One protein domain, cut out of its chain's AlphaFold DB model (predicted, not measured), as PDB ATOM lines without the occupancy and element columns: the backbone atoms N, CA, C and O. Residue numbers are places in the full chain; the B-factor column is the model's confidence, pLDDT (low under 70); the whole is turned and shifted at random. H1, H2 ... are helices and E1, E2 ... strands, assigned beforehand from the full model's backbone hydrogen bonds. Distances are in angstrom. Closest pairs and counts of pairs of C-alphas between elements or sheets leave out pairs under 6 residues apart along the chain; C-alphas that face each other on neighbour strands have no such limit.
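What this domain is: This is residues 176 to 284 and 367 to 403 of the 403 residues of the protein "vacuolar protein sorting-associated protein 13B-like" of Lingula unguis (UniProt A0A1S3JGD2). Four long strands, E1 to E4, lie side by side in one sheet, and each bends sharply partway along, so that the sheet is folded across its strands into a wide V. From the end of E3 the single helix H1 folds back over the opening of the V, its later part sticking out free, while the short strand E5 pairs with the last part of E4 at one end of the length. The printed part has 146 residues with five named strands and one named helix, in the order E1 E2 E3 H1 E4 E5, and the class is mostly strand. The sheet is mixed, in the order E1 E2 E3 E4 E5, with E3 and E4 parallel and the other neighbours antiparallel. The whole is only just loose, close to extended, with a radius of gyration of the C-alphas of 22.0 A and spans of 76 by 36 by 28 A.

How they stand to each other: E1, residues 194 to 210, is an edge strand and forms a hairpin with E2, residues 225 to 237; N 199 and O 232 are 2.8 A apart, within hydrogen-bond range. E2 forms a hairpin with E3, residues 248 to 263, with N 233 and O 252 2.8 A apart. E1, E2 and E3 are a meander, each strand the antiparallel neighbour of the one before. H1, residues 266 to 282, is on the sheet but only grazes it, with its residues 266 to 273; its closest C-alphas to E1 are those of Gln 266 and Leu 208, 6.6 A apart. Every O i to N i+4 pair of H1 is within hydrogen-bond range. E4, residues 367 to 386, is parallel to E3 at 13 degrees, with N 253 and O 370 2.8 A apart. Its pairing is staggered: residues 367 to 381 pair with E3, and residues 381 to 386 with E5, residues 396 to 401, the other edge strand. E4 and E5 form a hairpin, with N 384 and O 398 2.8 A apart. E1 and E4 are apart.

Where its parts are: E1 begins at C-alpha 194 (18.273, -47.031, 32.527), is 44.6 A long and bends by 63 degrees at residue 203. E2, 33.2 A, bends by 72 degrees at residue 228, and E3, 39.6 A, by 75 degrees at residue 257. H1, 24.3 A, ends at C-alpha 282 (20.006, -22.731, 52.030). E4, 49.5 A, bends by 72 degrees at residue 374. E5, 16.5 A, ends at C-alpha 401 (-4.094, -5.813, 34.458).

The domain as a whole: The C-alphas of Pro 191 and Pro 390, the two farthest apart, are 76.0 A apart. Residues 285 to 366 are not printed, and C-alphas 284 and 367 are 21.8 A apart across the cut. The link from E1 to E2, 14 residues, is long. The mean pLDDT of the printed part is 84.6; residue 244 and residues 283 to 284, 385 to 397 and 400 to 403 are under 70.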
ATOM      1  N   SER A 176       5.838 -45.809  33.036       95.88
ATOM      2  CA  SER A 176       7.129 -46.135  32.426       95.88
ATOM      3  C   SER A 176       7.130 -45.861  30.921       95.88
ATOM      4  O   SER A 176       6.095 -45.933  30.245       95.88
ATOM      5  N   VAL A 177       8.301 -45.500  30.400       96.31
ATOM      6  CA  VAL A 177       8.505 -45.192  28.980       96.31
ATOM      7  C   VAL A 177       9.799 -45.797  28.447       96.31
ATOM      8  O   VAL A 177      10.736 -46.043  29.209       96.31
ATOM      9  N   ASP A 178       9.849 -46.008  27.136       93.81
ATOM     10  CA  ASP A 178      11.030 -46.481  26.413       93.81
ATOM     11  C   ASP A 178      12.060 -45.362  26.135       93.81
ATOM     12  O   ASP A 178      11.985 -44.252  26.671       93.81
ATOM     13  N   GLY A 179      13.072 -45.672  25.315       91.25
ATOM     14  CA  GLY A 179      14.115 -44.723  24.905       91.25
ATOM     15  C   GLY A 179      13.600 -43.533  24.087       91.25
ATOM     16  O   GLY A 179      14.209 -42.464  24.142       91.25
ATOM     17  N   ASP A 180      12.458 -43.688  23.418       93.69
ATOM     18  CA  ASP A 180      11.813 -42.663  22.593       93.69
ATOM     19  C   ASP A 180      10.757 -41.858  23.375       93.69
ATOM     20  O   ASP A 180      10.062 -41.009  22.812       93.69
ATOM     21  N   TRP A 181      10.666 -42.069  24.695       94.56
ATOM     22  CA  TRP A 181       9.676 -41.463  25.592       94.56
ATOM     23  C   TRP A 181       8.224 -41.853  25.277       94.56
ATOM     24  O   TRP A 181       7.292 -41.124  25.636       94.56
ATOM     25  N   LEU A 182       8.018 -43.011  24.648       95.12
ATOM     26  CA  LEU A 182       6.705 -43.599  24.417       95.12
ATOM     27  C   LEU A 182       6.354 -44.557  25.555       95.12
ATOM     28  O   LEU A 182       7.219 -45.193  26.154       95.12
ATOM     29  N   ARG A 183       5.063 -44.653  25.889       95.38
ATOM     30  CA  ARG A 183       4.594 -45.545  26.957       95.38
ATOM     31  C   ARG A 183       4.910 -46.995  26.599       95.38
ATOM     32  O   ARG A 183       4.395 -47.500  25.604       95.38
ATOM     33  N   ALA A 184       5.688 -47.662  27.444       94.06
ATOM     34  CA  ALA A 184       6.116 -49.036  27.227       94.06
ATOM     35  C   ALA A 184       6.402 -49.736  28.559       94.06
ATOM     36  O   ALA A 184       6.777 -49.099  29.540       94.06
ATOM     37  N   PHE A 185       6.251 -51.061  28.575       92.69
ATOM     38  CA  PHE A 185       6.727 -51.893  29.676       92.69
ATOM     39  C   PHE A 185       8.227 -52.140  29.483       92.69
ATOM     40  O   PHE A 185       8.627 -52.723  28.475       92.69
ATOM     41  N   VAL A 186       9.051 -51.666  30.416       91.00
ATOM     42  CA  VAL A 186      10.515 -51.662  30.294       91.00
ATOM     43  C   VAL A 186      11.144 -52.440  31.440       91.00
ATOM     44  O   VAL A 186      10.826 -52.227  32.609       91.00
ATOM     45  N   ASP A 187      12.080 -53.316  31.097       86.44
ATOM     46  CA  ASP A 187      12.896 -54.051  32.055       86.44
ATOM     47  C   ASP A 187      14.281 -53.414  32.177       86.44
ATOM     48  O   ASP A 187      14.882 -53.009  31.184       86.44
ATOM     49  N   LEU A 188      14.814 -53.377  33.400       85.44
ATOM     50  CA  LEU A 188      16.209 -53.014  33.633       85.44
ATOM     51  C   LEU A 188      17.094 -54.180  33.162       85.44
ATOM     52  O   LEU A 188      17.083 -55.245  33.782       85.44
ATOM     53  N   ALA A 189      17.830 -53.999  32.067       83.69
ATOM     54  CA  ALA A 189      18.637 -55.046  31.444       83.69
ATOM     55  C   ALA A 189      19.936 -54.477  30.852       83.69
ATOM     56  O   ALA A 189      19.983 -53.332  30.424       83.69
ATOM     57  N   GLN A 190      21.004 -55.277  30.806       79.38
ATOM     58  CA  GLN A 190      22.246 -54.861  30.142       79.38
ATOM     59  C   GLN A 190      22.064 -54.805  28.612       79.38
ATOM     60  O   GLN A 190      21.351 -55.651  28.065       79.38
ATOM     61  N   PRO A 191      22.728 -53.866  27.903       81.56
ATOM     62  CA  PRO A 191      23.736 -52.917  28.401       81.56
ATOM     63  C   PRO A 191      23.160 -51.636  29.036       81.56
ATOM     64  O   PRO A 191      23.868 -50.980  29.795       81.56
ATOM     65  N   ASP A 192      21.894 -51.308  28.772       83.81
ATOM     66  CA  ASP A 192      21.263 -50.059  29.215       83.81
ATOM     67  C   ASP A 192      20.558 -50.220  30.566       83.81
ATOM     68  O   ASP A 192      19.368 -50.524  30.667       83.81
ATOM     69  N   LEU A 193      21.293 -49.934  31.636       90.69
ATOM     70  CA  LEU A 193      20.769 -49.910  33.001       90.69
ATOM     71  C   LEU A 193      20.023 -48.600  33.298       90.69
ATOM     72  O   LEU A 193      20.354 -47.871  34.233       90.69
ATOM     73  N   VAL A 194      19.020 -48.290  32.479       92.50
ATOM     74  CA  VAL A 194      18.273 -47.031  32.527       92.50
ATOM     75  C   VAL A 194      16.780 -47.287  32.687       92.50
ATOM     76  O   VAL A 194      16.184 -48.054  31.935       92.50
ATOM     77  N   LEU A 195      16.152 -46.572  33.620       92.75
ATOM     78  CA  LEU A 195      14.700 -46.489  33.749       92.75
ATOM     79  C   LEU A 195      14.231 -45.070  33.456       92.75
ATOM     80  O   LEU A 195      14.822 -44.090  33.910       92.75
ATOM     81  N   ARG A 196      13.134 -44.958  32.712       94.88
ATOM     82  CA  ARG A 196      12.527 -43.675  32.364       94.88
ATOM     83  C   ARG A 196      11.070 -43.670  32.784       94.88
ATOM     84  O   ARG A 196      10.352 -44.652  32.592       94.88
ATOM     85  N   ARG A 197      10.632 -42.554  33.359       95.38
ATOM     86  CA  ARG A 197       9.241 -42.342  33.762       95.38
ATOM     87  C   ARG A 197       8.757 -40.978  33.313       95.38
ATOM     88  O   ARG A 197       9.526 -40.020  33.255       95.38
ATOM     89  N   VAL A 198       7.468 -40.894  33.026       97.00
ATOM     90  CA  VAL A 198       6.783 -39.632  32.757       97.00
ATOM     91  C   VAL A 198       5.738 -39.419  33.836       97.00
ATOM     92  O   VAL A 198       4.998 -40.347  34.156       97.00
ATOM     93  N   ILE A 199       5.699 -38.207  34.388       96.94
ATOM     94  CA  ILE A 199       4.630 -37.715  35.251       96.94
ATOM     95  C   ILE A 199       3.899 -36.621  34.481       96.94
ATOM     96  O   ILE A 199       4.488 -35.588  34.176       96.94
ATOM     97  N   ASN A 200       2.623 -36.822  34.184       97.25
ATOM     98  CA  ASN A 200       1.781 -35.794  33.584       97.25
ATOM     99  C   ASN A 200       0.854 -35.219  34.642       97.25
ATOM    100  O   ASN A 200       0.178 -35.972  35.331       97.25
ATOM    101  N   PHE A 201       0.786 -33.897  34.725       97.19
ATOM    102  CA  PHE A 201      -0.224 -33.162  35.469       97.19
ATOM    103  C   PHE A 201      -1.136 -32.458  34.470       97.19
ATOM    104  O   PHE A 201      -0.687 -31.637  33.666       97.19
ATOM    105  N   HIS A 202      -2.421 -32.776  34.528       96.62
ATOM    106  CA  HIS A 202      -3.451 -32.194  33.686       96.62
ATOM    107  C   HIS A 202      -4.346 -31.278  34.507       96.62
ATOM    108  O   HIS A 202      -4.857 -31.674  35.559       96.62
ATOM    109  N   ASP A 203      -4.607 -30.090  33.958       96.12
ATOM    110  CA  ASP A 203      -5.556 -29.130  34.528       96.12
ATOM    111  C   ASP A 203      -5.147 -28.702  35.956       96.12
ATOM    112  O   ASP A 203      -5.930 -28.759  36.905       96.12
ATOM    113  N   LEU A 204      -3.872 -28.330  36.113       96.56
ATOM    114  CA  LEU A 204      -3.291 -27.811  37.346       96.56
ATOM    115  C   LEU A 204      -3.721 -26.359  37.552       96.56
ATOM    116  O   LEU A 204      -3.479 -25.495  36.710       96.56
ATOM    117  N   THR A 205      -4.319 -26.088  38.704       97.00
ATOM    118  CA  THR A 205      -4.695 -24.750  39.153       97.00
ATOM    119  C   THR A 205      -4.052 -24.481  40.504       97.00
ATOM    120  O   THR A 205      -4.166 -25.301  41.414       97.00
ATOM    121  N   ALA A 206      -3.374 -23.347  40.635       96.56
ATOM    122  CA  ALA A 206      -2.756 -22.906  41.876       96.56
ATOM    123  C   ALA A 206      -3.382 -21.579  42.310       96.56
ATOM    124  O   ALA A 206      -3.427 -20.638  41.521       96.56
ATOM    125  N   CYS A 207      -3.839 -21.503  43.555       95.75
ATOM    126  CA  CYS A 207      -4.418 -20.310  44.164       95.75
ATOM    127  C   CYS A 207      -3.599 -19.907  45.385       95.75
ATOM    128  O   CYS A 207      -3.132 -20.771  46.130       95.75
ATOM    129  N   LEU A 208      -3.446 -18.601  45.585       95.12
ATOM    130  CA  LEU A 208      -2.778 -18.027  46.742       95.12
ATOM    131  C   LEU A 208      -3.731 -17.051  47.415       95.12
ATOM    132  O   LEU A 208      -4.049 -16.002  46.853       95.12
ATOM    133  N   ASP A 209      -4.182 -17.429  48.603       93.62
ATOM    134  CA  ASP A 209      -5.230 -16.736  49.334       93.62
ATOM    135  C   ASP A 209      -4.752 -16.357  50.735       93.62
ATOM    136  O   ASP A 209      -3.910 -17.032  51.334       93.62
ATOM    137  N   LYS A 210      -5.341 -15.289  51.281       90.31
ATOM    138  CA  LYS A 210      -5.109 -14.854  52.657       90.31
ATOM    139  C   LYS A 210      -6.192 -15.413  53.580       90.31
ATOM    140  O   LYS A 210      -7.384 -15.311  53.279       90.31
ATOM    141  N   ARG A 211      -5.793 -15.981  54.718       88.06
ATOM    142  CA  ARG A 211      -6.696 -16.381  55.805       88.06
ATOM    143  C   ARG A 211      -6.753 -15.306  56.888       88.06
ATOM    144  O   ARG A 211      -5.760 -14.657  57.200       88.06
ATOM    145  N   ASN A 212      -7.916 -15.169  57.510       84.06
ATOM    146  CA  ASN A 212      -8.115 -14.265  58.638       84.06
ATOM    147  C   ASN A 212      -7.750 -14.934  59.970       84.06
ATOM    148  O   ASN A 212      -7.507 -16.137  60.025       84.06
ATOM    149  N   ALA A 213      -7.789 -14.176  61.072       80.12
ATOM    150  CA  ALA A 213      -7.523 -14.688  62.425       80.12
ATOM    151  C   ALA A 213      -8.443 -15.858  62.845       80.12
ATOM    152  O   ALA A 213      -8.106 -16.633  63.733       80.12
ATOM    153  N   SER A 214      -9.598 -16.013  62.189       79.75
ATOM    154  CA  SER A 214     -10.521 -17.143  62.369       79.75
ATOM    155  C   SER A 214     -10.150 -18.396  61.557       79.75
ATOM    156  O   SER A 214     -10.870 -19.391  61.603       79.75
ATOM    157  N   GLY A 215      -9.067 -18.349  60.773       76.56
ATOM    158  CA  GLY A 215      -8.610 -19.428  59.896       76.56
ATOM    159  C   GLY A 215      -9.404 -19.584  58.594       76.56
ATOM    160  O   GLY A 215      -9.149 -20.522  57.842       76.56
ATOM    161  N   LYS A 216     -10.364 -18.693  58.311       82.25
ATOM    162  CA  LYS A 216     -11.167 -18.707  57.078       82.25
ATOM    163  C   LYS A 216     -10.600 -17.754  56.028       82.25
ATOM    164  O   LYS A 216     -10.085 -16.695  56.371       82.25
ATOM    165  N   ILE A 217     -10.749 -18.127  54.760       85.44
ATOM    166  CA  ILE A 217     -10.486 -17.253  53.614       85.44
ATOM    167  C   ILE A 217     -11.756 -16.435  53.380       85.44
ATOM    168  O   ILE A 217     -12.805 -17.004  53.082       85.44
ATOM    169  N   GLU A 218     -11.687 -15.121  53.572       75.31
ATOM    170  CA  GLU A 218     -12.841 -14.238  53.344       75.31
ATOM    171  C   GLU A 218     -12.985 -13.840  51.879       75.31
ATOM    172  O   GLU A 218     -14.099 -13.767  51.367       75.31
ATOM    173  N   THR A 219     -11.861 -13.604  51.204       79.81
ATOM    174  CA  THR A 219     -11.832 -13.154  49.813       79.81
ATOM    175  C   THR A 219     -10.886 -14.035  49.019       79.81
ATOM    176  O   THR A 219      -9.675 -13.994  49.230       79.81
ATOM    177  N   TYR A 220     -11.451 -14.817  48.101       86.19
ATOM    178  CA  TYR A 220     -10.674 -15.596  47.146       86.19
ATOM    179  C   TYR A 220     -10.075 -14.675  46.090       86.19
ATOM    180  O   TYR A 220     -10.771 -13.825  45.531       86.19
ATOM    181  N   GLN A 221      -8.785 -14.853  45.839       86.94
ATOM    182  CA  GLN A 221      -8.060 -14.111  44.820       86.94
ATOM    183  C   GLN A 221      -8.109 -14.842  43.475       86.94
ATOM    184  O   GLN A 221      -8.441 -16.031  43.397       86.94
ATOM    185  N   ASP A 222      -7.758 -14.134  42.403       88.69
ATOM    186  CA  ASP A 222      -7.561 -14.767  41.102       88.69
ATOM    187  C   ASP A 222      -6.466 -15.858  41.195       88.69
ATOM    188  O   ASP A 222      -5.458 -15.663  41.883       88.69
ATOM    189  N   PRO A 223      -6.620 -17.013  40.518       93.50
ATOM    190  CA  PRO A 223      -5.614 -18.070  40.550       93.50
ATOM    191  C   PRO A 223      -4.258 -17.588  40.027       93.50
ATOM    192  O   PRO A 223      -4.187 -16.937  38.983       93.50
ATOM    193  N   LEU A 224      -3.180 -18.005  40.700       94.12
ATOM    194  CA  LEU A 224      -1.811 -17.779  40.243       94.12
ATOM    195  C   LEU A 224      -1.561 -18.430  38.888       94.12
ATOM    196  O   LEU A 224      -0.942 -17.849  38.006       94.12
ATOM    197  N   VAL A 225      -2.048 -19.659  38.736       95.50
ATOM    198  CA  VAL A 225      -1.988 -20.433  37.499       95.50
ATOM    199  C   VAL A 225      -3.333 -21.112  37.336       95.50
ATOM    200  O   VAL A 225      -3.827 -21.730  38.278       95.50
ATOM    201  N   TYR A 226      -3.921 -21.027  36.146       94.50
ATOM    202  CA  TYR A 226      -5.225 -21.617  35.862       94.50
ATOM    203  C   TYR A 226      -5.118 -22.677  34.767       94.50
ATOM    204  O   TYR A 226      -4.681 -22.385  33.655       94.50
ATOM    205  N   ARG A 227      -5.551 -23.907  35.079       94.38
ATOM    206  CA  ARG A 227      -5.679 -25.032  34.131       94.38
ATOM    207  C   ARG A 227      -4.422 -25.320  33.298       94.38
ATOM    208  O   ARG A 227      -4.500 -25.635  32.109       94.38
ATOM    209  N   CYS A 228      -3.253 -25.224  33.919       94.31
ATOM    210  CA  CYS A 228      -1.975 -25.509  33.281       94.31
ATOM    211  C   CYS A 228      -1.757 -27.022  33.127       94.31
ATOM    212  O   CYS A 228      -2.201 -27.815  33.955       94.31
ATOM    213  N   SER A 229      -1.071 -27.436  32.064       96.12
ATOM    214  CA  SER A 229      -0.605 -28.818  31.914       96.12
ATOM    215  C   SER A 229       0.915 -28.856  31.975       96.12
ATOM    216  O   SER A 229       1.594 -28.087  31.289       96.12
ATOM    217  N   VAL A 230       1.439 -29.753  32.805       96.00
ATOM    218  CA  VAL A 230       2.872 -29.898  33.066       96.00
ATOM    219  C   VAL A 230       3.254 -31.355  32.871       96.00
ATOM    220  O   VAL A 230       2.600 -32.248  33.399       96.00
ATOM    221  N   MET A 231       4.322 -31.597  32.121       97.00
ATOM    222  CA  MET A 231       4.902 -32.922  31.936       97.00
ATOM    223  C   MET A 231       6.292 -32.943  32.555       97.00
ATOM    224  O   MET A 231       7.156 -32.160  32.174       97.00
ATOM    225  N   CYS A 232       6.531 -33.875  33.463       96.06
ATOM    226  CA  CYS A 232       7.839 -34.136  34.029       96.06
ATOM    227  C   CYS A 232       8.389 -35.447  33.466       96.06
ATOM    228  O   CYS A 232       7.709 -36.470  33.441       96.06
ATOM    229  N   ARG A 233       9.641 -35.423  33.026       96.00
ATOM    230  CA  ARG A 233      10.394 -36.573  32.532       96.00
ATOM    231  C   ARG A 233      11.483 -36.912  33.528       96.00
ATOM    232  O   ARG A 233      12.295 -36.054  33.848       96.00
ATOM    233  N   ILE A 234      11.495 -38.152  33.992       94.12
ATOM    234  CA  ILE A 234      12.479 -38.673  34.936       94.12
ATOM    235  C   ILE A 234      13.326 -39.706  34.207       94.12
ATOM    236  O   ILE A 234      12.791 -40.659  33.643       94.12
ATOM    237  N   HIS A 235      14.639 -39.522  34.229       93.88
ATOM    238  CA  HIS A 235      15.632 -40.472  33.742       93.88
ATOM    239  C   HIS A 235      16.477 -40.927  34.929       93.88
ATOM    240  O   HIS A 235      17.053 -40.092  35.619       93.88
ATOM    241  N   MET A 236      16.559 -42.234  35.154       91.94
ATOM    242  CA  MET A 236      17.344 -42.841  36.225       91.94
ATOM    243  C   MET A 236      18.339 -43.833  35.632       91.94
ATOM    244  O   MET A 236      17.929 -44.781  34.963       91.94
ATOM    245  N   THR A 237      19.625 -43.629  35.900       91.62
ATOM    246  CA  THR A 237      20.712 -44.520  35.473       91.62
ATOM    247  C   THR A 237      21.240 -45.297  36.668       91.62
ATOM    248  O   THR A 237      21.430 -44.719  37.735       91.62
ATOM    249  N   TYR A 238      21.492 -46.590  36.495       89.00
ATOM    250  CA  TYR A 238      21.964 -47.496  37.538       89.00
ATOM    251  C   TYR A 238      23.322 -48.095  37.164       89.00
ATOM    252  O   TYR A 238      23.566 -48.427  36.009       89.00
ATOM    253  N   ASP A 239      24.187 -48.317  38.156       86.12
ATOM    254  CA  ASP A 239      25.488 -48.974  37.925       86.12
ATOM    255  C   ASP A 239      25.369 -50.487  37.707       86.12
ATOM    256  O   ASP A 239      26.255 -51.123  37.143       86.12
ATOM    257  N   SER A 240      24.316 -51.098  38.257       83.69
ATOM    258  CA  SER A 240      24.134 -52.550  38.279       83.69
ATOM    259  C   SER A 240      22.654 -52.914  38.356       83.69
ATOM    260  O   SER A 240      21.851 -52.164  38.905       83.69
ATOM    261  N   LEU A 241      22.308 -54.113  37.882       80.69
ATOM    262  CA  LEU A 241      20.966 -54.702  37.996       80.69
ATOM    263  C   LEU A 241      20.499 -54.866  39.450       80.69
ATOM    264  O   LEU A 241      19.301 -54.923  39.716       80.69
ATOM    265  N   HIS A 242      21.446 -54.966  40.383       74.94
ATOM    266  CA  HIS A 242      21.171 -55.120  41.812       74.94
ATOM    267  C   HIS A 242      21.258 -53.798  42.582       74.94
ATOM    268  O   HIS A 242      21.044 -53.784  43.795       74.94
ATOM    269  N   ALA A 243      21.587 -52.691  41.909       74.44
ATOM    270  CA  ALA A 243      21.664 -51.396  42.561       74.44
ATOM    271  C   ALA A 243      20.260 -50.965  43.003       74.44
ATOM    272  O   ALA A 243      19.367 -50.774  42.181       74.44
ATOM    273  N   LYS A 244      20.075 -50.793  44.316       68.44
ATOM    274  CA  LYS A 244      18.814 -50.290  44.876       68.44
ATOM    275  C   LYS A 244      18.585 -48.817  44.524       68.44
ATOM    276  O   LYS A 244      17.439 -48.403  44.461       68.44
ATOM    277  N   ILE A 245      19.657 -48.051  44.293       72.38
ATOM    278  CA  ILE A 245      19.647 -46.594  44.084       72.38
ATOM    279  C   ILE A 245      20.307 -46.263  42.733       72.38
ATOM    280  O   ILE A 245      21.353 -46.849  42.434       72.38
ATOM    281  N   PRO A 246      19.719 -45.367  41.914       84.00
ATOM    282  CA  PRO A 246      20.340 -44.883  40.690       84.00
ATOM    283  C   PRO A 246      21.528 -43.970  41.010       84.00
ATOM    284  O   PRO A 246      21.517 -43.244  41.999       84.00
ATOM    285  N   THR A 247      22.547 -43.977  40.158       86.88
ATOM    286  CA  THR A 247      23.697 -43.070  40.260       86.88
ATOM    287  C   THR A 247      23.453 -41.712  39.640       86.88
ATOM    288  O   THR A 247      24.075 -40.727  40.031       86.88
ATOM    289  N   THR A 248      22.530 -41.616  38.690       87.19
ATOM    290  CA  THR A 248      22.131 -40.335  38.111       87.19
ATOM    291  C   THR A 248      20.623 -40.280  37.980       87.19
ATOM    292  O   THR A 248      20.020 -41.176  37.390       87.19
ATOM    293  N   THR A 249      20.034 -39.204  38.492       88.25
ATOM    294  CA  THR A 249      18.617 -38.887  38.330       88.25
ATOM    295  C   THR A 249      18.508 -37.546  37.619       88.25
ATOM    296  O   THR A 249      19.023 -36.538  38.097       88.25
ATOM    297  N   MET A 250      17.837 -37.517  36.472       91.19
ATOM    298  CA  MET A 250      17.557 -36.282  35.741       91.19
ATOM    299  C   MET A 250      16.057 -36.056  35.660       91.19
ATOM    300  O   MET A 250      15.321 -36.923  35.188       91.19
ATOM    301  N   LEU A 251      15.611 -34.889  36.117       92.94
ATOM    302  CA  LEU A 251      14.220 -34.456  36.079       92.94
ATOM    303  C   LEU A 251      14.094 -33.264  35.131       92.94
ATOM    304  O   LEU A 251      14.625 -32.188  35.398       92.94
ATOM    305  N   HIS A 252      13.359 -33.441  34.038       94.12
ATOM    306  CA  HIS A 252      13.035 -32.371  33.101       94.12
ATOM    307  C   HIS A 252      11.553 -32.022  33.191       94.12
ATOM    308  O   HIS A 252      10.699 -32.864  32.923       94.12
ATOM    309  N   ILE A 253      11.244 -30.777  33.531       94.31
ATOM    310  CA  ILE A 253       9.883 -30.250  33.614       94.31
ATOM    311  C   ILE A 253       9.589 -29.479  32.328       94.31
ATOM    312  O   ILE A 253      10.353 -28.604  31.932       94.31
ATOM    313  N   MET A 254       8.482 -29.794  31.669       95.38
ATOM    314  CA  MET A 254       8.061 -29.173  30.418       95.38
ATOM    315  C   MET A 254       6.645 -28.628  30.552       95.38
ATOM    316  O   MET A 254       5.733 -29.319  31.010       95.38
ATOM    317  N   CYS A 255       6.454 -27.397  30.094       94.62
ATOM    318  CA  CYS A 255       5.157 -26.740  30.042       94.62
ATOM    319  C   CYS A 255       4.975 -26.061  28.677       94.62
ATOM    320  O   CYS A 255       5.834 -25.308  28.214       94.62
ATOM    321  N   GLU A 256       3.856 -26.324  27.999       91.44
ATOM    322  CA  GLU A 256       3.589 -25.700  26.697       91.44
ATOM    323  C   GLU A 256       3.196 -24.228  26.828       91.44
ATOM    324  O   GLU A 256       3.651 -23.380  26.055       91.44
ATOM    325  N   LYS A 257       2.334 -23.929  27.799       93.31
ATOM    326  CA  LYS A 257       1.816 -22.593  28.050       93.31
ATOM    327  C   LYS A 257       1.648 -22.396  29.551       93.31
ATOM    328  O   LYS A 257       0.831 -23.077  30.166       93.31
ATOM    329  N   LEU A 258       2.402 -21.455  30.105       93.94
ATOM    330  CA  LEU A 258       2.278 -21.017  31.487       93.94
ATOM    331  C   LEU A 258       1.719 -19.596  31.504       93.94
ATOM    332  O   LEU A 258       2.439 -18.646  31.210       93.94
ATOM    333  N   ASP A 259       0.445 -19.462  31.853       93.44
ATOM    334  CA  ASP A 259      -0.159 -18.163  32.134       93.44
ATOM    335  C   ASP A 259      -0.155 -17.973  33.651       93.44
ATOM    336  O   ASP A 259      -0.929 -18.615  34.364       93.44
ATOM    337  N   PHE A 260       0.759 -17.138  34.133       94.06
ATOM    338  CA  PHE A 260       0.872 -16.795  35.541       94.06
ATOM    339  C   PHE A 260       0.307 -15.396  35.777       94.06
ATOM    340  O   PHE A 260       0.689 -14.435  35.106       94.06
ATOM    341  N   SER A 261      -0.618 -15.290  36.723       93.94
ATOM    342  CA  SER A 261      -1.296 -14.052  37.089       93.94
ATOM    343  C   SER A 261      -1.048 -13.766  38.560       93.94
ATOM    344  O   SER A 261      -1.215 -14.651  39.385       93.94
ATOM    345  N   LEU A 262      -0.689 -12.539  38.908       92.88
ATOM    346  CA  LEU A 262      -0.434 -12.165  40.293       92.88
ATOM    347  C   LEU A 262      -1.070 -10.824  40.602       92.88
ATOM    348  O   LEU A 262      -0.835  -9.850  39.889       92.88
ATOM    349  N   THR A 263      -1.862 -10.763  41.661       91.19
ATOM    350  CA  THR A 263      -2.419  -9.498  42.136       91.19
ATOM    351  C   THR A 263      -1.437  -8.772  43.061       91.19
ATOM    352  O   THR A 263      -0.544  -9.377  43.656       91.19
ATOM    353  N   ASP A 264      -1.607  -7.465  43.219       89.75
ATOM    354  CA  ASP A 264      -0.914  -6.641  44.216       89.75
ATOM    355  C   ASP A 264      -1.087  -7.159  45.654       89.75
ATOM    356  O   ASP A 264      -0.132  -7.158  46.431       89.75
ATOM    357  N   THR A 265      -2.270  -7.677  45.992       88.31
ATOM    358  CA  THR A 265      -2.539  -8.317  47.288       88.31
ATOM    359  C   THR A 265      -1.819  -9.663  47.439       88.31
ATOM    360  O   THR A 265      -1.392 -10.008  48.542       88.31
ATOM    361  N   GLN A 266      -1.631 -10.412  46.346       92.50
ATOM    362  CA  GLN A 266      -0.910 -11.689  46.326       92.50
ATOM    363  C   GLN A 266       0.609 -11.547  46.285       92.50
ATOM    364  O   GLN A 266       1.308 -12.432  46.776       92.50
ATOM    365  N   LEU A 267       1.133 -10.456  45.728       92.06
ATOM    366  CA  LEU A 267       2.567 -10.223  45.585       92.06
ATOM    367  C   LEU A 267       3.368 -10.395  46.893       92.06
ATOM    368  O   LEU A 267       4.321 -11.175  46.874       92.06
ATOM    369  N   PRO A 268       3.015  -9.764  48.032       91.44
ATOM    370  CA  PRO A 268       3.764  -9.961  49.276       91.44
ATOM    371  C   PRO A 268       3.690 -11.407  49.785       91.44
ATOM    372  O   PRO A 268       4.694 -11.940  50.254       91.44
ATOM    373  N   MET A 269       2.538 -12.076  49.637       92.06
ATOM    374  CA  MET A 269       2.386 -13.490  50.005       92.06
ATOM    375  C   MET A 269       3.288 -14.385  49.144       92.06
ATOM    376  O   MET A 269       3.918 -15.316  49.638       92.06
ATOM    377  N   PHE A 270       3.383 -14.085  47.849       92.31
ATOM    378  CA  PHE A 270       4.214 -14.824  46.909       92.31
ATOM    379  C   PHE A 270       5.709 -14.631  47.187       92.31
ATOM    380  O   PHE A 270       6.456 -15.609  47.199       92.31
ATOM    381  N   LEU A 271       6.147 -13.402  47.480       91.94
ATOM    382  CA  LEU A 271       7.530 -13.127  47.887       91.94
ATOM    383  C   LEU A 271       7.889 -13.874  49.173       91.94
ATOM    384  O   LEU A 271       8.947 -14.493  49.238       91.94
ATOM    385  N   ARG A 272       6.976 -13.911  50.151       89.69
ATOM    386  CA  ARG A 272       7.165 -14.681  51.385       89.69
ATOM    387  C   ARG A 272       7.331 -16.178  51.118       89.69
ATOM    388  O   ARG A 272       8.195 -16.811  51.716       89.69
ATOM    389  N   LEU A 273       6.553 -16.749  50.196       88.94
ATOM    390  CA  LEU A 273       6.729 -18.146  49.780       88.94
ATOM    391  C   LEU A 273       8.087 -18.385  49.107       88.94
ATOM    392  O   LEU A 273       8.709 -19.413  49.364       88.94
ATOM    393  N   ILE A 274       8.570 -17.452  48.280       88.81
ATOM    394  CA  ILE A 274       9.911 -17.547  47.680       88.81
ATOM    395  C   ILE A 274      10.988 -17.506  48.765       88.81
ATOM    396  O   ILE A 274      11.885 -18.344  48.742       88.81
ATOM    397  N   GLU A 275      10.897 -16.585  49.725       86.50
ATOM    398  CA  GLU A 275      11.820 -16.526  50.866       86.50
ATOM    399  C   GLU A 275      11.844 -17.841  51.637       86.50
ATOM    400  O   GLU A 275      12.920 -18.327  51.962       86.50
ATOM    401  N   LEU A 276      10.680 -18.449  51.882       83.81
ATOM    402  CA  LEU A 276      10.594 -19.754  52.531       83.81
ATOM    403  C   LEU A 276      11.275 -20.835  51.694       83.81
ATOM    404  O   LEU A 276      12.070 -21.590  52.232       83.81
ATOM    405  N   VAL A 277      11.037 -20.891  50.382       82.00
ATOM    406  CA  VAL A 277      11.712 -21.851  49.488       82.00
ATOM    407  C   VAL A 277      13.227 -21.633  49.450       82.00
ATOM    408  O   VAL A 277      13.973 -22.607  49.377       82.00
ATOM    409  N   LEU A 278      13.700 -20.389  49.528       80.88
ATOM    410  CA  LEU A 278      15.128 -20.076  49.590       80.88
ATOM    411  C   LEU A 278      15.730 -20.423  50.957       80.88
ATOM    412  O   LEU A 278      16.794 -21.029  51.008       80.88
ATOM    413  N   ALA A 279      15.052 -20.090  52.054       78.81
ATOM    414  CA  ALA A 279      15.488 -20.416  53.409       78.81
ATOM    415  C   ALA A 279      15.480 -21.926  53.661       78.81
ATOM    416  O   ALA A 279      16.346 -22.444  54.362       78.81
ATOM    417  N   LEU A 280      14.532 -22.626  53.031       75.06
ATOM    418  CA  LEU A 280      14.593 -24.059  52.818       75.06
ATOM    419  C   LEU A 280      15.877 -24.371  52.063       75.06
ATOM    420  O   LEU A 280      16.812 -24.831  52.677       75.06
ATOM    421  N   TYR A 281      16.014 -24.029  50.790       71.56
ATOM    422  CA  TYR A 281      17.177 -24.418  49.986       71.56
ATOM    423  C   TYR A 281      18.563 -24.181  50.632       71.56
ATOM    424  O   TYR A 281      19.454 -25.016  50.481       71.56
ATOM    425  N   TYR A 282      18.750 -23.073  51.355       75.50
ATOM    426  CA  TYR A 282      20.006 -22.731  52.030       75.50
ATOM    427  C   TYR A 282      20.127 -23.253  53.470       75.50
ATOM    428  O   TYR A 282      21.178 -23.091  54.083       75.50
ATOM    429  N   GLY A 283      19.086 -23.869  54.033       65.50
ATOM    430  CA  GLY A 283      19.089 -24.379  55.408       65.50
ATOM    431  C   GLY A 283      19.044 -23.307  56.489       65.50
ATOM    432  O   GLY A 283      19.296 -23.612  57.648       65.50
ATOM    433  N   THR A 284      18.715 -22.068  56.129       56.56
ATOM    434  CA  THR A 284      18.695 -20.906  57.029       56.56
ATOM    435  C   THR A 284      17.336 -20.677  57.681       56.56
ATOM    436  O   THR A 284      17.101 -19.609  58.243       56.56
ATOM    437  N   LEU A 367      22.140 -35.387  40.770       81.31
ATOM    438  CA  LEU A 367      20.801 -34.873  40.475       81.31
ATOM    439  C   LEU A 367      20.903 -33.729  39.466       81.31
ATOM    440  O   LEU A 367      21.565 -32.726  39.726       81.31
ATOM    441  N   SER A 368      20.211 -33.856  38.338       84.56
ATOM    442  CA  SER A 368      20.069 -32.778  37.360       84.56
ATOM    443  C   SER A 368      18.611 -32.358  37.233       84.56
ATOM    444  O   SER A 368      17.715 -33.199  37.132       84.56
ATOM    445  N   LEU A 369      18.378 -31.047  37.229       87.94
ATOM    446  CA  LEU A 369      17.060 -30.442  37.086       87.94
ATOM    447  C   LEU A 369      17.061 -29.545  35.850       87.94
ATOM    448  O   LEU A 369      17.898 -28.655  35.721       87.94
ATOM    449  N   GLY A 370      16.106 -29.768  34.954       88.38
ATOM    450  CA  GLY A 370      15.896 -28.955  33.760       88.38
ATOM    451  C   GLY A 370      14.451 -28.485  33.668       88.38
ATOM    452  O   GLY A 370      13.529 -29.216  34.020       88.38
ATOM    453  N   GLY A 371      14.242 -27.268  33.173       91.44
ATOM    454  CA  GLY A 371      12.916 -26.694  32.959       91.44
ATOM    455  C   GLY A 371      12.800 -26.101  31.561       91.44
ATOM    456  O   GLY A 371      13.693 -25.385  31.116       91.44
ATOM    457  N   TYR A 372      11.700 -26.383  30.870       93.31
ATOM    458  CA  TYR A 372      11.384 -25.808  29.568       93.31
ATOM    459  C   TYR A 372       9.942 -25.307  29.536       93.31
ATOM    460  O   TYR A 372       9.000 -26.060  29.786       93.31
ATOM    461  N   ILE A 373       9.767 -24.037  29.184       94.12
ATOM    462  CA  ILE A 373       8.456 -23.414  29.010       94.12
ATOM    463  C   ILE A 373       8.418 -22.803  27.613       94.12
ATOM    464  O   ILE A 373       9.216 -21.923  27.299       94.12
ATOM    465  N   LYS A 374       7.504 -23.272  26.757       92.56
ATOM    466  CA  LYS A 374       7.438 -22.817  25.356       92.56
ATOM    467  C   LYS A 374       6.837 -21.418  25.227       92.56
ATOM    468  O   LYS A 374       7.311 -20.616  24.425       92.56
ATOM    469  N   LYS A 375       5.772 -21.135  25.977       93.69
ATOM    470  CA  LYS A 375       5.144 -19.812  26.070       93.69
ATOM    471  C   LYS A 375       4.860 -19.504  27.530       93.69
ATOM    472  O   LYS A 375       4.185 -20.287  28.191       93.69
ATOM    473  N   ALA A 376       5.353 -18.372  28.009       93.44
ATOM    474  CA  ALA A 376       5.053 -17.866  29.337       93.44
ATOM    475  C   ALA A 376       4.405 -16.486  29.205       93.44
ATOM    476  O   ALA A 376       4.897 -15.648  28.450       93.44
ATOM    477  N   SER A 377       3.308 -16.269  29.920       92.94
ATOM    478  CA  SER A 377       2.673 -14.968  30.081       92.94
ATOM    479  C   SER A 377       2.655 -14.643  31.562       92.94
ATOM    480  O   SER A 377       2.167 -15.445  32.354       92.94
ATOM    481  N   LEU A 378       3.183 -13.480  31.928       91.88
ATOM    482  CA  LEU A 378       3.198 -12.993  33.299       91.88
ATOM    483  C   LEU A 378       2.334 -11.739  33.354       91.88
ATOM    484  O   LEU A 378       2.646 -10.755  32.689       91.88
ATOM    485  N   VAL A 379       1.229 -11.794  34.093       91.44
ATOM    486  CA  VAL A 379       0.287 -10.679  34.215       91.44
ATOM    487  C   VAL A 379       0.236 -10.249  35.667       91.44
ATOM    488  O   VAL A 379      -0.154 -11.024  36.535       91.44
ATOM    489  N   PHE A 380       0.595  -9.000  35.928       89.56
ATOM    490  CA  PHE A 380       0.360  -8.385  37.227       89.56
ATOM    491  C   PHE A 380      -0.990  -7.682  37.190       89.56
ATOM    492  O   PHE A 380      -1.331  -7.081  36.173       89.56
ATOM    493  N   LYS A 381      -1.779  -7.778  38.256       87.81
ATOM    494  CA  LYS A 381      -3.092  -7.138  38.351       87.81
ATOM    495  C   LYS A 381      -3.187  -6.279  39.606       87.81
ATOM    496  O   LYS A 381      -2.635  -6.636  40.641       87.81
ATOM    497  N   LEU A 382      -3.913  -5.174  39.522       83.94
ATOM    498  CA  LEU A 382      -4.330  -4.386  40.677       83.94
ATOM    499  C   LEU A 382      -5.699  -4.876  41.147       83.94
ATOM    500  O   LEU A 382      -6.580  -5.173  40.335       83.94
ATOM    501  N   THR A 383      -5.849  -5.000  42.460       79.88
ATOM    502  CA  THR A 383      -7.096  -5.404  43.102       79.88
ATOM    503  C   THR A 383      -7.907  -4.162  43.447       79.88
ATOM    504  O   THR A 383      -7.609  -3.466  44.415       79.88
ATOM    505  N   ASP A 384      -8.980  -3.913  42.703       71.94
ATOM    506  CA  ASP A 384      -9.939  -2.860  43.015       71.94
ATOM    507  C   ASP A 384     -11.131  -3.456  43.779       71.94
ATOM    508  O   ASP A 384     -11.790  -4.399  43.326       71.94
ATOM    509  N   THR A 385     -11.439  -2.906  44.956       64.81
ATOM    510  CA  THR A 385     -12.656  -3.263  45.700       64.81
ATOM    511  C   THR A 385     -13.756  -2.275  45.345       64.81
ATOM    512  O   THR A 385     -13.707  -1.102  45.712       64.81
ATOM    513  N   VAL A 386     -14.765  -2.732  44.601       59.53
ATOM    514  CA  VAL A 386     -15.904  -1.883  44.242       59.53
ATOM    515  C   VAL A 386     -17.008  -2.099  45.272       59.53
ATOM    516  O   VAL A 386     -17.656  -3.147  45.317       59.53
ATOM    517  N   THR A 387     -17.232  -1.099  46.121       47.41
ATOM    518  CA  THR A 387     -18.400  -1.029  47.004       47.41
ATOM    519  C   THR A 387     -19.604  -0.510  46.217       47.41
ATOM    520  O   THR A 387     -19.852   0.691  46.130       47.41
ATOM    521  N   GLU A 388     -20.386  -1.413  45.625       44.19
ATOM    522  CA  GLU A 388     -21.667  -1.031  45.024       44.19
ATOM    523  C   GLU A 388     -22.724  -0.770  46.112       44.19
ATOM    524  O   GLU A 388     -23.388  -1.687  46.589       44.19
ATOM    525  N   SER A 389     -22.923   0.515  46.440       49.84
ATOM    526  CA  SER A 389     -23.999   1.087  47.277       49.84
ATOM    527  C   SER A 389     -24.023   0.670  48.770       49.84
ATOM    528  O   SER A 389     -23.591  -0.420  49.131       49.84
ATOM    529  N   PRO A 390     -24.532   1.520  49.689       50.00
ATOM    530  CA  PRO A 390     -24.409   1.296  51.135       50.00
ATOM    531  C   PRO A 390     -25.389   0.255  51.715       50.00
ATOM    532  O   PRO A 390     -25.473   0.121  52.934       50.00
ATOM    533  N   TYR A 391     -26.131  -0.487  50.886       47.34
ATOM    534  CA  TYR A 391     -27.127  -1.455  51.348       47.34
ATOM    535  C   TYR A 391     -26.852  -2.864  50.801       47.34
ATOM    536  O   TYR A 391     -27.187  -3.185  49.667       47.34
ATOM    537  N   TYR A 392     -26.283  -3.711  51.667       48.72
ATOM    538  CA  TYR A 392     -26.380  -5.180  51.657       48.72
ATOM    539  C   TYR A 392     -25.990  -5.953  50.377       48.72
ATOM    540  O   TYR A 392     -26.517  -7.040  50.154       48.72
ATOM    541  N   ASN A 393     -25.018  -5.486  49.588       43.88
ATOM    542  CA  ASN A 393     -24.382  -6.338  48.574       43.88
ATOM    543  C   ASN A 393     -22.993  -6.825  49.026       43.88
ATOM    544  O   ASN A 393     -22.256  -6.059  49.655       43.88
ATOM    545  N   PRO A 394     -22.614  -8.086  48.731       49.91
ATOM    546  CA  PRO A 394     -21.254  -8.557  48.966       49.91
ATOM    547  C   PRO A 394     -20.274  -7.717  48.137       49.91
ATOM    548  O   PRO A 394     -20.536  -7.423  46.970       49.91
ATOM    549  N   GLN A 395     -19.155  -7.321  48.748       54.16
ATOM    550  CA  GLN A 395     -18.100  -6.572  48.064       54.16
ATOM    551  C   GLN A 395     -17.612  -7.371  46.854       54.16
ATOM    552  O   GLN A 395     -17.213  -8.530  46.981       54.16
ATOM    553  N   LYS A 396     -17.664  -6.756  45.671       62.06
ATOM    554  CA  LYS A 396     -17.178  -7.371  44.440       62.06
ATOM    555  C   LYS A 396     -15.740  -6.925  44.214       62.06
ATOM    556  O   LYS A 396     -15.458  -5.730  44.130       62.06
ATOM    557  N   VAL A 397     -14.845  -7.898  44.114       67.56
ATOM    558  CA  VAL A 397     -13.439  -7.661  43.788       67.56
ATOM    559  C   VAL A 397     -13.277  -7.676  42.272       67.56
ATOM    560  O   VAL A 397     -13.804  -8.562  41.596       67.56
ATOM    561  N   VAL A 398     -12.591  -6.670  41.738       71.19
ATOM    562  CA  VAL A 398     -12.279  -6.533  40.315       71.19
ATOM    563  C   VAL A 398     -10.762  -6.522  40.164       71.19
ATOM    564  O   VAL A 398     -10.076  -5.799  40.875       71.19
ATOM    565  N   PHE A 399     -10.241  -7.319  39.233       72.38
ATOM    566  CA  PHE A 399      -8.808  -7.396  38.959       72.38
ATOM    567  C   PHE A 399      -8.495  -6.750  37.610       72.38
ATOM    568  O   PHE A 399      -8.964  -7.224  36.571       72.38
ATOM    569  N   THR A 400      -7.701  -5.681  37.609       64.62
ATOM    570  CA  THR A 400      -7.318  -4.933  36.402       64.62
ATOM    571  C   THR A 400      -5.844  -5.179  36.064       64.62
ATOM    572  O   THR A 400      -4.998  -5.083  36.948       64.62
ATOM    573  N   PRO A 401      -5.485  -5.551  34.819       60.38
ATOM    574  CA  PRO A 401      -4.094  -5.813  34.458       60.38
ATOM    575  C   PRO A 401      -3.244  -4.538  34.519       60.38
ATOM    576  O   PRO A 401      -3.676  -3.458  34.113       60.38
ATOM    577  N   LEU A 402      -2.011  -4.688  34.995       63.09
ATOM    578  CA  LEU A 402      -0.991  -3.652  35.079       63.09
ATOM    579  C   LEU A 402      -0.299  -3.500  33.708       63.09
ATOM    580  O   LEU A 402       0.856  -3.876  33.555       63.09
ATOM    581  N   MET A 403      -1.054  -2.953  32.746       43.59
ATOM    582  CA  MET A 403      -0.733  -2.752  31.315       43.59
ATOM    583  C   MET A 403      -0.479  -4.001  30.465       43.59
ATOM    584  O   MET A 403       0.424  -4.807  30.769       43.59
TER     585      MET A 403